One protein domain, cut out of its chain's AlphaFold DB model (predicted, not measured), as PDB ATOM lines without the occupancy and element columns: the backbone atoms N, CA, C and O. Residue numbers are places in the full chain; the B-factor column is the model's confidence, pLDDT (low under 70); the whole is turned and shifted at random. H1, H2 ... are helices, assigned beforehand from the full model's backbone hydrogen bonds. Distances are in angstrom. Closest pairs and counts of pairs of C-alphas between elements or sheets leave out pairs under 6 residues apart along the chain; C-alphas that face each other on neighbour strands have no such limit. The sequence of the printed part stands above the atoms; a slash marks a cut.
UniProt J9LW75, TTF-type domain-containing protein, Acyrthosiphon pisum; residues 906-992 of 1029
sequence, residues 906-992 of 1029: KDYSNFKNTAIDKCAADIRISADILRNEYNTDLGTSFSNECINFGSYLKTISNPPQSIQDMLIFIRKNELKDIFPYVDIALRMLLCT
ATOM      1  N   LYS A 906     110.686 109.095  37.212       53.78
ATOM      2  CA  LYS A 906     110.778 109.430  35.785       53.78
ATOM      3  C   LYS A 906     112.046 110.214  35.438       53.78
ATOM      4  O   LYS A 906     112.693 109.856  34.464       53.78
ATOM      5  N   ASP A 907     112.453 111.211  36.223       50.47
ATOM      6  CA  ASP A 907     113.674 111.985  35.941       50.47
ATOM      7  C   ASP A 907     114.945 111.187  36.228       50.47
ATOM      8  O   ASP A 907     115.880 111.194  35.426       50.47
ATOM      9  N   TYR A 908     114.966 110.417  37.321       49.38
ATOM     10  CA  TYR A 908     116.062 109.481  37.579       49.38
ATOM     11  C   TYR A 908     116.158 108.409  36.480       49.38
ATOM     12  O   TYR A 908     117.256 108.115  36.006       49.38
ATOM     13  N   SER A 909     115.023 107.877  36.015       52.34
ATOM     14  CA  SER A 909     114.954 106.976  34.863       52.34
ATOM     15  C   SER A 909     115.374 107.655  33.561       52.34
ATOM     16  O   SER A 909     116.091 107.034  32.790       52.34
ATOM     17  N   ASN A 910     115.022 108.921  33.323       61.34
ATOM     18  CA  ASN A 910     115.469 109.674  32.150       61.34
ATOM     19  C   ASN A 910     116.997 109.814  32.151       61.34
ATOM     20  O   ASN A 910     117.635 109.467  31.159       61.34
ATOM     21  N   PHE A 911     117.607 110.236  33.266       56.44
ATOM     22  CA  PHE A 911     119.069 110.302  33.391       56.44
ATOM     23  C   PHE A 911     119.733 108.922  33.277       56.44
ATOM     24  O   PHE A 911     120.765 108.803  32.618       56.44
ATOM     25  N   LYS A 912     119.144 107.873  33.871       57.34
ATOM     26  CA  LYS A 912     119.641 106.491  33.776       57.34
ATOM     27  C   LYS A 912     119.590 105.966  32.340       57.34
ATOM     28  O   LYS A 912     120.593 105.446  31.866       57.34
ATOM     29  N   ASN A 913     118.468 106.137  31.646       60.09
ATOM     30  CA  ASN A 913     118.288 105.715  30.258       60.09
ATOM     31  C   ASN A 913     119.233 106.507  29.346       60.09
ATOM     32  O   ASN A 913     120.064 105.907  28.681       60.09
ATOM     33  N   THR A 914     119.262 107.839  29.464       62.44
ATOM     34  CA  THR A 914     120.203 108.705  28.722       62.44
ATOM     35  C   THR A 914     121.666 108.290  28.934       62.44
ATOM     36  O   THR A 914     122.474 108.386  28.016       62.44
ATOM     37  N   ALA A 915     122.036 107.804  30.125       61.09
ATOM     38  CA  ALA A 915     123.378 107.290  30.407       61.09
ATOM     39  C   ALA A 915     123.640 105.871  29.853       61.09
ATOM     40  O   ALA A 915     124.789 105.560  29.545       61.09
ATOM     41  N   ILE A 916     122.611 105.030  29.710       62.84
ATOM     42  CA  ILE A 916     122.670 103.705  29.058       62.84
ATOM     43  C   ILE A 916     122.750 103.846  27.528       62.84
ATOM     44  O   ILE A 916     123.481 103.089  26.878       62.84
ATOM     45  N   ASP A 917     122.033 104.834  26.989       65.88
ATOM     46  CA  ASP A 917     121.881 105.135  25.563       65.88
ATOM     47  C   ASP A 917     123.050 105.963  24.993       65.88
ATOM     48  O   ASP A 917     123.188 106.075  23.774       65.88
ATOM     49  N   LYS A 918     123.930 106.510  25.852       70.69
ATOM     50  CA  LYS A 918     125.173 107.182  25.432       70.69
ATOM     51  C   LYS A 918     125.994 106.281  24.511       70.69
ATOM     52  O   LYS A 918     126.368 105.161  24.875       70.69
ATOM     53  N   CYS A 919     126.353 106.797  23.339       77.50
ATOM     54  CA  CYS A 919     127.182 106.059  22.402       77.50
ATOM     55  C   CYS A 919     128.657 106.058  22.847       77.50
ATOM     56  O   CYS A 919     129.087 106.830  23.710       77.50
ATOM     57  N   ALA A 920     129.478 105.209  22.222       80.94
ATOM     58  CA  ALA A 920     130.907 105.126  22.536       80.94
ATOM     59  C   ALA A 920     131.662 106.460  22.335       80.94
ATOM     60  O   ALA A 920     132.675 106.689  22.997       80.94
ATOM     61  N   ALA A 921     131.168 107.361  21.472       81.69
ATOM     62  CA  ALA A 921     131.727 108.703  21.318       81.69
ATOM     63  C   ALA A 921     131.393 109.613  22.515       81.69
ATOM     64  O   ALA A 921     132.294 110.270  23.032       81.69
ATOM     65  N   ASP A 922     130.157 109.593  23.026       82.94
ATOM     66  CA  ASP A 922     129.766 110.362  24.219       82.94
ATOM     67  C   ASP A 922     130.541 109.909  25.459       82.94
ATOM     68  O   ASP A 922     130.949 110.730  26.286       82.94
ATOM     69  N   ILE A 923     130.760 108.595  25.582       83.62
ATOM     70  CA  ILE A 923     131.583 107.994  26.636       83.62
ATOM     71  C   ILE A 923     133.036 108.459  26.488       83.62
ATOM     72  O   ILE A 923     133.603 108.939  27.470       83.62
ATOM     73  N   ARG A 924     133.617 108.405  25.276       87.81
ATOM     74  CA  ARG A 924     134.980 108.899  25.013       87.81
ATOM     75  C   ARG A 924     135.130 110.375  25.378       87.81
ATOM     76  O   ARG A 924     136.022 110.695  26.148       87.81
ATOM     77  N   ILE A 925     134.230 111.246  24.914       87.19
ATOM     78  CA  ILE A 925     134.253 112.687  25.214       87.19
ATOM     79  C   ILE A 925     134.140 112.931  26.728       87.19
ATOM     80  O   ILE A 925     134.917 113.699  27.291       87.19
ATOM     81  N   SER A 926     133.218 112.240  27.408       87.31
ATOM     82  CA  SER A 926     133.043 112.358  28.865       87.31
ATOM     83  C   SER A 926     134.304 111.917  29.629       87.31
ATOM     84  O   SER A 926     134.713 112.574  30.588       87.31
ATOM     85  N   ALA A 927     134.941 110.827  29.192       89.00
ATOM     86  CA  ALA A 927     136.163 110.297  29.788       89.00
ATOM     87  C   ALA A 927     137.403 111.153  29.471       89.00
ATOM     88  O   ALA A 927     138.238 111.349  30.348       89.00
ATOM     89  N   ASP A 928     137.497 111.720  28.265       90.62
ATOM     90  CA  ASP A 928     138.562 112.641  27.865       90.62
ATOM     91  C   ASP A 928     138.512 113.941  28.678       90.62
ATOM     92  O   ASP A 928     139.558 114.419  29.112       90.62
ATOM     93  N   ILE A 929     137.317 114.482  28.951       91.81
ATOM     94  CA  ILE A 929     137.136 115.636  29.848       91.81
ATOM     95  C   ILE A 929     137.644 115.302  31.258       91.81
ATOM     96  O   ILE A 929     138.457 116.047  31.805       91.81
ATOM     97  N   LEU A 930     137.227 114.162  31.825       90.25
ATOM     98  CA  LEU A 930     137.654 113.746  33.164       90.25
ATOM     99  C   LEU A 930     139.168 113.473  33.229       90.25
ATOM    100  O   LEU A 930     139.828 113.893  34.175       90.25
ATOM    101  N   ARG A 931     139.747 112.835  32.205       93.50
ATOM    102  CA  ARG A 931     141.197 112.622  32.094       93.50
ATOM    103  C   ARG A 931     141.954 113.945  31.997       93.50
ATOM    104  O   ARG A 931     143.008 114.078  32.603       93.50
ATOM    105  N   ASN A 932     141.440 114.924  31.257       92.31
ATOM    106  CA  ASN A 932     142.086 116.229  31.134       92.31
ATOM    107  C   ASN A 932     142.059 117.009  32.466       92.31
ATOM    108  O   ASN A 932     143.004 117.743  32.746       92.31
ATOM    109  N   GLU A 933     141.028 116.823  33.300       90.62
ATOM    110  CA  GLU A 933     140.964 117.382  34.659       90.62
ATOM    111  C   GLU A 933     141.875 116.638  35.657       90.62
ATOM    112  O   GLU A 933     142.571 117.277  36.444       90.62
ATOM    113  N   TYR A 934     141.917 115.303  35.607       91.75
ATOM    114  CA  TYR A 934     142.698 114.446  36.513       91.75
ATOM    115  C   TYR A 934     143.893 113.783  35.806       91.75
ATOM    116  O   TYR A 934     144.160 112.590  35.966       91.75
ATOM    117  N   ASN A 935     144.639 114.572  35.033       90.94
ATOM    118  CA  ASN A 935     145.725 114.114  34.154       90.94
ATOM    119  C   ASN A 935     146.946 113.495  34.873       90.94
ATOM    120  O   ASN A 935     147.830 112.944  34.220       90.94
ATOM    121  N   THR A 936     146.998 113.576  36.205       90.50
ATOM    122  CA  THR A 936     148.005 112.933  37.066       90.50
ATOM    123  C   THR A 936     147.539 111.604  37.676       90.50
ATOM    124  O   THR A 936     148.366 110.864  38.212       90.50
ATOM    125  N   ASP A 937     146.246 111.275  37.571       92.12
ATOM    126  CA  ASP A 937     145.658 110.019  38.056       92.12
ATOM    127  C   ASP A 937     145.163 109.114  36.912       92.12
ATOM    128  O   ASP A 937     145.236 107.891  37.034       92.12
ATOM    129  N   LEU A 938     144.672 109.694  35.808       94.56
ATOM    130  CA  LEU A 938     144.054 108.982  34.683       94.56
ATOM    131  C   LEU A 938     144.927 109.057  33.421       94.56
ATOM    132  O   LEU A 938     145.237 110.142  32.926       94.56
ATOM    133  N   GLY A 939     145.308 107.896  32.880       90.88
ATOM    134  CA  GLY A 939     146.146 107.787  31.684       90.88
ATOM    135  C   GLY A 939     145.382 107.928  30.366       90.88
ATOM    136  O   GLY A 939     144.155 108.017  30.319       90.88
ATOM    137  N   THR A 940     146.118 107.919  29.253       90.38
ATOM    138  CA  THR A 940     145.557 108.060  27.895       90.38
ATOM    139  C   THR A 940     144.611 106.923  27.501       90.38
ATOM    140  O   THR A 940     143.686 107.165  26.727       90.38
ATOM    141  N   SER A 941     144.783 105.720  28.059       92.31
ATOM    142  CA  SER A 941     143.915 104.557  27.821       92.31
ATOM    143  C   SER A 941     142.553 104.629  28.514       92.31
ATOM    144  O   SER A 941     141.643 103.925  28.079       92.31
ATOM    145  N   PHE A 942     142.364 105.492  29.523       95.06
ATOM    146  CA  PHE A 942     141.134 105.561  30.330       95.06
ATOM    147  C   PHE A 942     139.853 105.647  29.481       95.06
ATOM    148  O   PHE A 942     138.896 104.907  29.704       95.06
ATOM    149  N   SER A 943     139.852 106.488  28.446       91.88
ATOM    150  CA  SER A 943     138.704 106.668  27.549       91.88
ATOM    151  C   SER A 943     138.388 105.426  26.702       91.88
ATOM    152  O   SER A 943     137.250 105.256  26.275       91.88
ATOM    153  N   ASN A 944     139.368 104.543  26.480       91.12
ATOM    154  CA  ASN A 944     139.175 103.239  25.840       91.12
ATOM    155  C   ASN A 944     138.730 102.184  26.865       91.12
ATOM    156  O   ASN A 944     137.813 101.417  26.585       91.12
ATOM    157  N   GLU A 945     139.323 102.176  28.063       94.31
ATOM    158  CA  GLU A 945     138.933 101.283  29.164       94.31
ATOM    159  C   GLU A 945     137.462 101.470  29.551       94.31
ATOM    160  O   GLU A 945     136.756 100.480  29.700       94.31
ATOM    161  N   CYS A 946     136.955 102.706  29.608       90.81
ATOM    162  CA  CYS A 946     135.535 102.985  29.843       90.81
ATOM    163  C   CYS A 946     134.609 102.353  28.788       90.81
ATOM    164  O   CYS A 946     133.560 101.811  29.137       90.81
ATOM    165  N   ILE A 947     134.987 102.395  27.504       89.69
ATOM    166  CA  ILE A 947     134.204 101.794  26.410       89.69
ATOM    167  C   ILE A 947     134.270 100.267  26.493       89.69
ATOM    168  O   ILE A 947     133.242  99.596  26.406       89.69
ATOM    169  N   ASN A 948     135.466  99.715  26.699       90.50
ATOM    170  CA  ASN A 948     135.695  98.275  26.761       90.50
ATOM    171  C   ASN A 948     135.013  97.650  27.989       90.50
ATOM    172  O   ASN A 948     134.302  96.657  27.848       90.50
ATOM    173  N   PHE A 949     135.137  98.267  29.169       90.81
ATOM    174  CA  PHE A 949     134.449  97.846  30.392       90.81
ATOM    175  C   PHE A 949     132.927  97.983  30.254       90.81
ATOM    176  O   PHE A 949     132.200  97.043  30.560       90.81
ATOM    177  N   GLY A 950     132.432  99.099  29.705       86.75
ATOM    178  CA  GLY A 950     131.005  99.283  29.418       86.75
ATOM    179  C   GLY A 950     130.440  98.261  28.422       86.75
ATOM    180  O   GLY A 950     129.276  97.881  28.524       86.75
ATOM    181  N   SER A 951     131.264  97.776  27.490       86.19
ATOM    182  CA  SER A 951     130.899  96.717  26.540       86.19
ATOM    183  C   SER A 951     130.915  95.335  27.204       86.19
ATOM    184  O   SER A 951     129.978  94.560  27.036       86.19
ATOM    185  N   TYR A 952     131.921  95.055  28.034       88.25
ATOM    186  CA  TYR A 952     132.025  93.828  28.828       88.25
ATOM    187  C   TYR A 952     130.864  93.682  29.828       88.25
ATOM    188  O   TYR A 952     130.244  92.621  29.904       88.25
ATOM    189  N   LEU A 953     130.462  94.770  30.499       85.94
ATOM    190  CA  LEU A 953     129.271  94.806  31.359       85.94
ATOM    191  C   LEU A 953     127.975  94.436  30.616       85.94
ATOM    192  O   LEU A 953     127.080  93.866  31.234       85.94
ATOM    193  N   LYS A 954     127.875  94.699  29.303       84.12
ATOM    194  CA  LYS A 954     126.725  94.295  28.468       84.12
ATOM    195  C   LYS A 954     126.745  92.811  28.066       84.12
ATOM    196  O   LYS A 954     125.726  92.315  27.601       84.12
ATOM    197  N   THR A 955     127.860  92.097  28.256       84.69
ATOM    198  CA  THR A 955     127.958  90.640  28.001       84.69
ATOM    199  C   THR A 955     127.695  89.766  29.233       84.69
ATOM    200  O   THR A 955     127.593  88.548  29.110       84.69
ATOM    201  N   ILE A 956     127.575  90.366  30.419       86.94
ATOM    202  CA  ILE A 956     127.368  89.658  31.689       86.94
ATOM    203  C   ILE A 956     125.869  89.590  32.005       86.94
ATOM    204  O   ILE A 956     125.166  90.592  31.914       86.94
ATOM    205  N   SER A 957     125.383  88.420  32.429       81.69
ATOM    206  CA  SER A 957     123.965  88.192  32.756       81.69
ATOM    207  C   SER A 957     123.472  88.974  33.980       81.69
ATOM    208  O   SER A 957     122.354  89.479  33.973       81.69
ATOM    209  N   ASN A 958     124.312  89.102  35.012       82.31
ATOM    210  CA  ASN A 958     124.031  89.841  36.247       82.31
ATOM    211  C   ASN A 958     125.100  90.929  36.481       82.31
ATOM    212  O   ASN A 958     126.024  90.715  37.272       82.31
ATOM    213  N   PRO A 959     125.033  92.081  35.789       80.06
ATOM    214  CA  PRO A 959     126.011  93.150  35.964       80.06
ATOM    215  C   PRO A 959     125.842  93.869  37.321       80.06
ATOM    216  O   PRO A 959     124.718  93.966  37.832       80.06
ATOM    217  N   PRO A 960     126.929  94.413  37.905       82.31
ATOM    218  CA  PRO A 960     126.891  95.208  39.137       82.31
ATOM    219  C   PRO A 960     125.908  96.387  39.057       82.31
ATOM    220  O   PRO A 960     125.914  97.151  38.091       82.31
ATOM    221  N   GLN A 961     125.072  96.545  40.090       76.56
ATOM    222  CA  GLN A 961     123.955  97.502  40.098       76.56
ATOM    223  C   GLN A 961     124.305  98.872  40.704       76.56
ATOM    224  O   GLN A 961     123.593  99.847  40.458       76.56
ATOM    225  N   SER A 962     125.396  98.978  41.468       77.06
ATOM    226  CA  SER A 962     125.910 100.241  42.004       77.06
ATOM    227  C   SER A 962     127.385 100.479  41.670       77.06
ATOM    228  O   SER A 962     128.126  99.573  41.297       77.06
ATOM    229  N   ILE A 963     127.829 101.724  41.859       78.06
ATOM    230  CA  ILE A 963     129.223 102.162  41.664       78.06
ATOM    231  C   ILE A 963     130.180 101.391  42.597       78.06
ATOM    232  O   ILE A 963     131.301 101.071  42.205       78.06
ATOM    233  N   GLN A 964     129.733 101.052  43.813       83.25
ATOM    234  CA  GLN A 964     130.510 100.231  44.743       83.25
ATOM    235  C   GLN A 964     130.581  98.775  44.262       83.25
ATOM    236  O   GLN A 964     131.666  98.196  44.254       83.25
ATOM    237  N   ASP A 965     129.467  98.214  43.777       85.75
ATOM    238  CA  ASP A 965     129.459  96.863  43.202       85.75
ATOM    239  C   ASP A 965     130.378  96.771  41.980       85.75
ATOM    240  O   ASP A 965     131.037  95.755  41.807       85.75
ATOM    241  N   MET A 966     130.480  97.822  41.154       85.88
ATOM    242  CA  MET A 966     131.415  97.868  40.020       85.88
ATOM    243  C   MET A 966     132.876  97.780  40.474       85.88
ATOM    244  O   MET A 966     133.653  97.033  39.879       85.88
ATOM    245  N   LEU A 967     133.253  98.491  41.544       88.69
ATOM    246  CA  LEU A 967     134.614  98.445  42.084       88.69
ATOM    247  C   LEU A 967     134.928  97.080  42.721       88.69
ATOM    248  O   LEU A 967     135.984  96.504  42.456       88.69
ATOM    249  N   ILE A 968     133.997  96.541  43.513       91.00
ATOM    250  CA  ILE A 968     134.108  95.199  44.104       91.00
ATOM    251  C   ILE A 968     134.174  94.134  42.997       91.00
ATOM    252  O   ILE A 968     134.977  93.210  43.082       91.00
ATOM    253  N   PHE A 969     133.385  94.276  41.928       91.06
ATOM    254  CA  PHE A 969     133.366  93.366  40.784       91.06
ATOM    255  C   PHE A 969     134.690  93.377  40.006       91.06
ATOM    256  O   PHE A 969     135.214  92.303  39.716       91.06
ATOM    257  N   ILE A 970     135.271  94.551  39.720       91.12
ATOM    258  CA  ILE A 970     136.593  94.652  39.073       91.12
ATOM    259  C   ILE A 970     137.656  93.912  39.892       91.12
ATOM    260  O   ILE A 970     138.475  93.193  39.328       91.12
ATOM    261  N   ARG A 971     137.628  94.051  41.222       90.81
ATOM    262  CA  ARG A 971     138.630  93.456  42.117       90.81
ATOM    263  C   ARG A 971     138.433  91.960  42.325       90.81
ATOM    264  O   ARG A 971     139.390  91.209  42.206       90.81
ATOM    265  N   LYS A 972     137.198  91.520  42.583       91.00
ATOM    266  CA  LYS A 972     136.861  90.109  42.826       91.00
ATOM    267  C   LYS A 972     137.090  89.210  41.604       91.00
ATOM    268  O   LYS A 972     137.299  88.017  41.777       91.00
ATOM    269  N   ASN A 973     137.039  89.771  40.395       89.62
ATOM    270  CA  ASN A 973     137.314  89.057  39.145       89.62
ATOM    271  C   ASN A 973     138.695  89.415  38.554       89.62
ATOM    272  O   ASN A 973     138.922  89.183  37.373       89.62
ATOM    273  N   GLU A 974     139.583  90.035  39.346       89.44
ATOM    274  CA  GLU A 974     140.978  90.370  38.992       89.44
ATOM    275  C   GLU A 974     141.154  91.266  37.740       89.44
ATOM    276  O   GLU A 974     142.257  91.504  37.258       89.44
ATOM    277  N   LEU A 975     140.075  91.905  37.275       91.06
ATOM    278  CA  LEU A 975     140.017  92.758  36.076       91.06
ATOM    279  C   LEU A 975     140.783  94.087  36.210       91.06
ATOM    280  O   LEU A 975     140.762  94.918  35.300       91.06
ATOM    281  N   LYS A 976     141.439  94.317  37.350       88.88
ATOM    282  CA  LYS A 976     142.211  95.527  37.658       88.88
ATOM    283  C   LYS A 976     143.384  95.728  36.696       88.88
ATOM    284  O   LYS A 976     143.699  96.872  36.386       88.88
ATOM    285  N   ASP A 977     143.968  94.648  36.185       87.94
ATOM    286  CA  ASP A 977     145.080  94.710  35.227       87.94
ATOM    287  C   ASP A 977     144.603  95.019  33.793       87.94
ATOM    288  O   ASP A 977     145.391  95.433  32.947       87.94
ATOM    289  N   ILE A 978     143.295  94.878  33.534       91.31
ATOM    290  CA  ILE A 978     142.641  95.175  32.247       91.31
ATOM    291  C   ILE A 978     142.016  96.583  32.257       91.31
ATOM    292  O   ILE A 978     142.031  97.274  31.239       91.31
ATOM    293  N   PHE A 979     141.480  97.022  33.403       93.94
ATOM    294  CA  PHE A 979     140.800  98.315  33.573       93.94
ATOM    295  C   PHE A 979     141.364  99.154  34.751       93.94
ATOM    296  O   PHE A 979     140.600  99.593  35.623       93.94
ATOM    297  N   PRO A 980     142.692  99.385  34.829       94.00
ATOM    298  CA  PRO A 980     143.330 100.022  35.984       94.00
ATOM    299  C   PRO A 980     142.862 101.461  36.228       94.00
ATOM    300  O   PRO A 980     142.702 101.865  37.385       94.00
ATOM    301  N   TYR A 981     142.596 102.246  35.177       95.38
ATOM    302  CA  TYR A 981     142.109 103.617  35.351       95.38
ATOM    303  C   TYR A 981     140.615 103.666  35.697       95.38
ATOM    304  O   TYR A 981     140.164 104.655  36.273       95.38
ATOM    305  N   VAL A 982     139.859 102.591  35.446       92.88
ATOM    306  CA  VAL A 982     138.468 102.461  35.914       92.88
ATOM    307  C   VAL A 982     138.422 102.198  37.426       92.88
ATOM    308  O   VAL A 982     137.650 102.863  38.111       92.88
ATOM    309  N   ASP A 983     139.292 101.342  37.989       93.56
ATOM    310  CA  ASP A 983     139.448 101.215  39.459       93.56
ATOM    311  C   ASP A 983     139.820 102.562  40.105       93.56
ATOM    312  O   ASP A 983     139.246 102.942  41.129       93.56
ATOM    313  N   ILE A 984     140.749 103.305  39.492       93.31
ATOM    314  CA  ILE A 984     141.180 104.625  39.972       93.31
ATOM    315  C   ILE A 984     140.013 105.623  39.950       93.31
ATOM    316  O   ILE A 984     139.720 106.233  40.981       93.31
ATOM    317  N   ALA A 985     139.301 105.751  38.825       91.12
ATOM    318  CA  ALA A 985     138.164 106.661  38.695       91.12
ATOM    319  C   ALA A 985     137.012 106.303  39.653       91.12
ATOM    320  O   ALA A 985     136.451 107.191  40.300       91.12
ATOM    321  N   LEU A 986     136.692 105.012  39.806       89.50
ATOM    322  CA  LEU A 986     135.679 104.539  40.754       89.50
ATOM    323  C   LEU A 986     136.082 104.826  42.207       89.50
ATOM    324  O   LEU A 986     135.241 105.288  42.978       89.50
ATOM    325  N   ARG A 987     137.355 104.643  42.586       90.75
ATOM    326  CA  ARG A 987     137.855 105.055  43.911       90.75
ATOM    327  C   ARG A 987     137.735 106.560  44.133       90.75
ATOM    328  O   ARG A 987     137.234 106.967  45.175       90.75
ATOM    329  N   MET A 988     138.154 107.387  43.176       88.81
ATOM    330  CA  MET A 988     138.059 108.850  43.287       88.81
ATOM    331  C   MET A 988     136.599 109.316  43.439       88.81
ATOM    332  O   MET A 988     136.301 110.211  44.233       88.81
ATOM    333  N   LEU A 989     135.671 108.667  42.731       84.75
ATOM    334  CA  LEU A 989     134.238 108.932  42.838       84.75
ATOM    335  C   LEU A 989     133.664 108.478  44.192       84.75
ATOM    336  O   LEU A 989     132.968 109.248  44.848       84.75
ATOM    337  N   LEU A 990     133.983 107.264  44.646       82.44
ATOM    338  CA  LEU A 990     133.474 106.707  45.905       82.44
ATOM    339  C   LEU A 990     134.072 107.380  47.153       82.44
ATOM    340  O   LEU A 990     133.375 107.502  48.167       82.44
ATOM    341  N   CYS A 991     135.323 107.858  47.094       81.81
ATOM    342  CA  CYS A 991     135.943 108.588  48.202       81.81
ATOM    343  C   CYS A 991     135.380 110.002  48.332       81.81
ATOM    344  O   CYS A 991     135.433 110.566  49.420       81.81
ATOM    345  N   THR A 992     134.842 110.584  47.257       75.62
ATOM    346  CA  THR A 992     134.223 111.914  47.290       75.62
ATOM    347  C   THR A 992     132.969 111.889  48.184       75.62
ATOM    348  O   THR A 992     132.186 110.939  48.099       75.62
TER     349      THR A 992
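What this domain is: This is residues 906 to 992 of the 1029 residues of the protein "TTF-type domain-containing protein" of Acyrthosiphon pisum (UniProt J9LW75). Two helical hairpins, H2 with H3 and H4 with H5, make the body; they meet at a corner where the first residues of H3 and H5 come together, and the arms of each hairpin splay apart at an angle. H1 lies off the body before the start of H2, and its residues 906 to 914 stick out as a free arm. The printed part has 87 residues with five named helices, in the order H1, H2, H3, H4, H5, and no named strand; the class is all helix. It is compact, with a radius of gyration of the C-alphas of 12.9 A, and it spans 37 by 29 by 25 A.

Where its parts are: Begin with the longest helix, H2, residues 920 to 933: find C-alpha 920 at (130.907, 105.126, 22.536), and from there the helix runs 20.0 A to C-alpha 933 at (140.964, 117.382, 34.659). Further along is H3, residues 942 to 953, 16.0 A long. Next come H4, residues 963 to 972, 14.3 A long, and H5, residues 980 to 991, 16.7 A long, which ends with C-alpha 991 at (135.943, 108.588, 48.202). Go back to C-alpha 906 at (110.778, 109.430, 35.785) to find H1, residues 906 to 917, 15.7 A long.

How they stand to each other: Look first at H2 and H3, a helical hairpin: they touch at a steep tilt of 43 degrees, opposite ways. Their closest C-alphas are those of Ala 927 and Ser 943, 5.0 A apart, and H3 touches H2 with residues 942 to 947 alone. H3 also touches H5, about perpendicular at 88 degrees, with its residues 942 to 946 alone and residues 981 to 982 of H5 alone; the closest C-alphas, of Phe 942 and Tyr 981, are 5.5 A apart. H4 and H5 form the second helical hairpin and touch at a steep tilt of 42 degrees, opposite ways, with the closest C-alphas, of Leu 967 and Asp 983, 6.2 A apart. The helix packing is mostly crossed: none of these three touching pairs is at a shallow tilt. H1 touches no helix, H2 is apart from H4 and H5, and H3 is apart from H4. In H1, H2, H4 and H5 every O i to N i+4 pair is within hydrogen-bond range; in H3 it is 7 of 8.

The domain as a whole: The two C-alphas farthest apart are those of Lys 906 and Thr 936, at 37.4 A. Without residues 906 to 914, the body spans 33 by 26 by 22 A. The printed part has no cut and no long link; the link from H1 to H2 is tight. Look at the B-factor column: the mean pLDDT of the printed part is 83.7, and the model's confidence is under 70 at residues 906 to 917, which are H1.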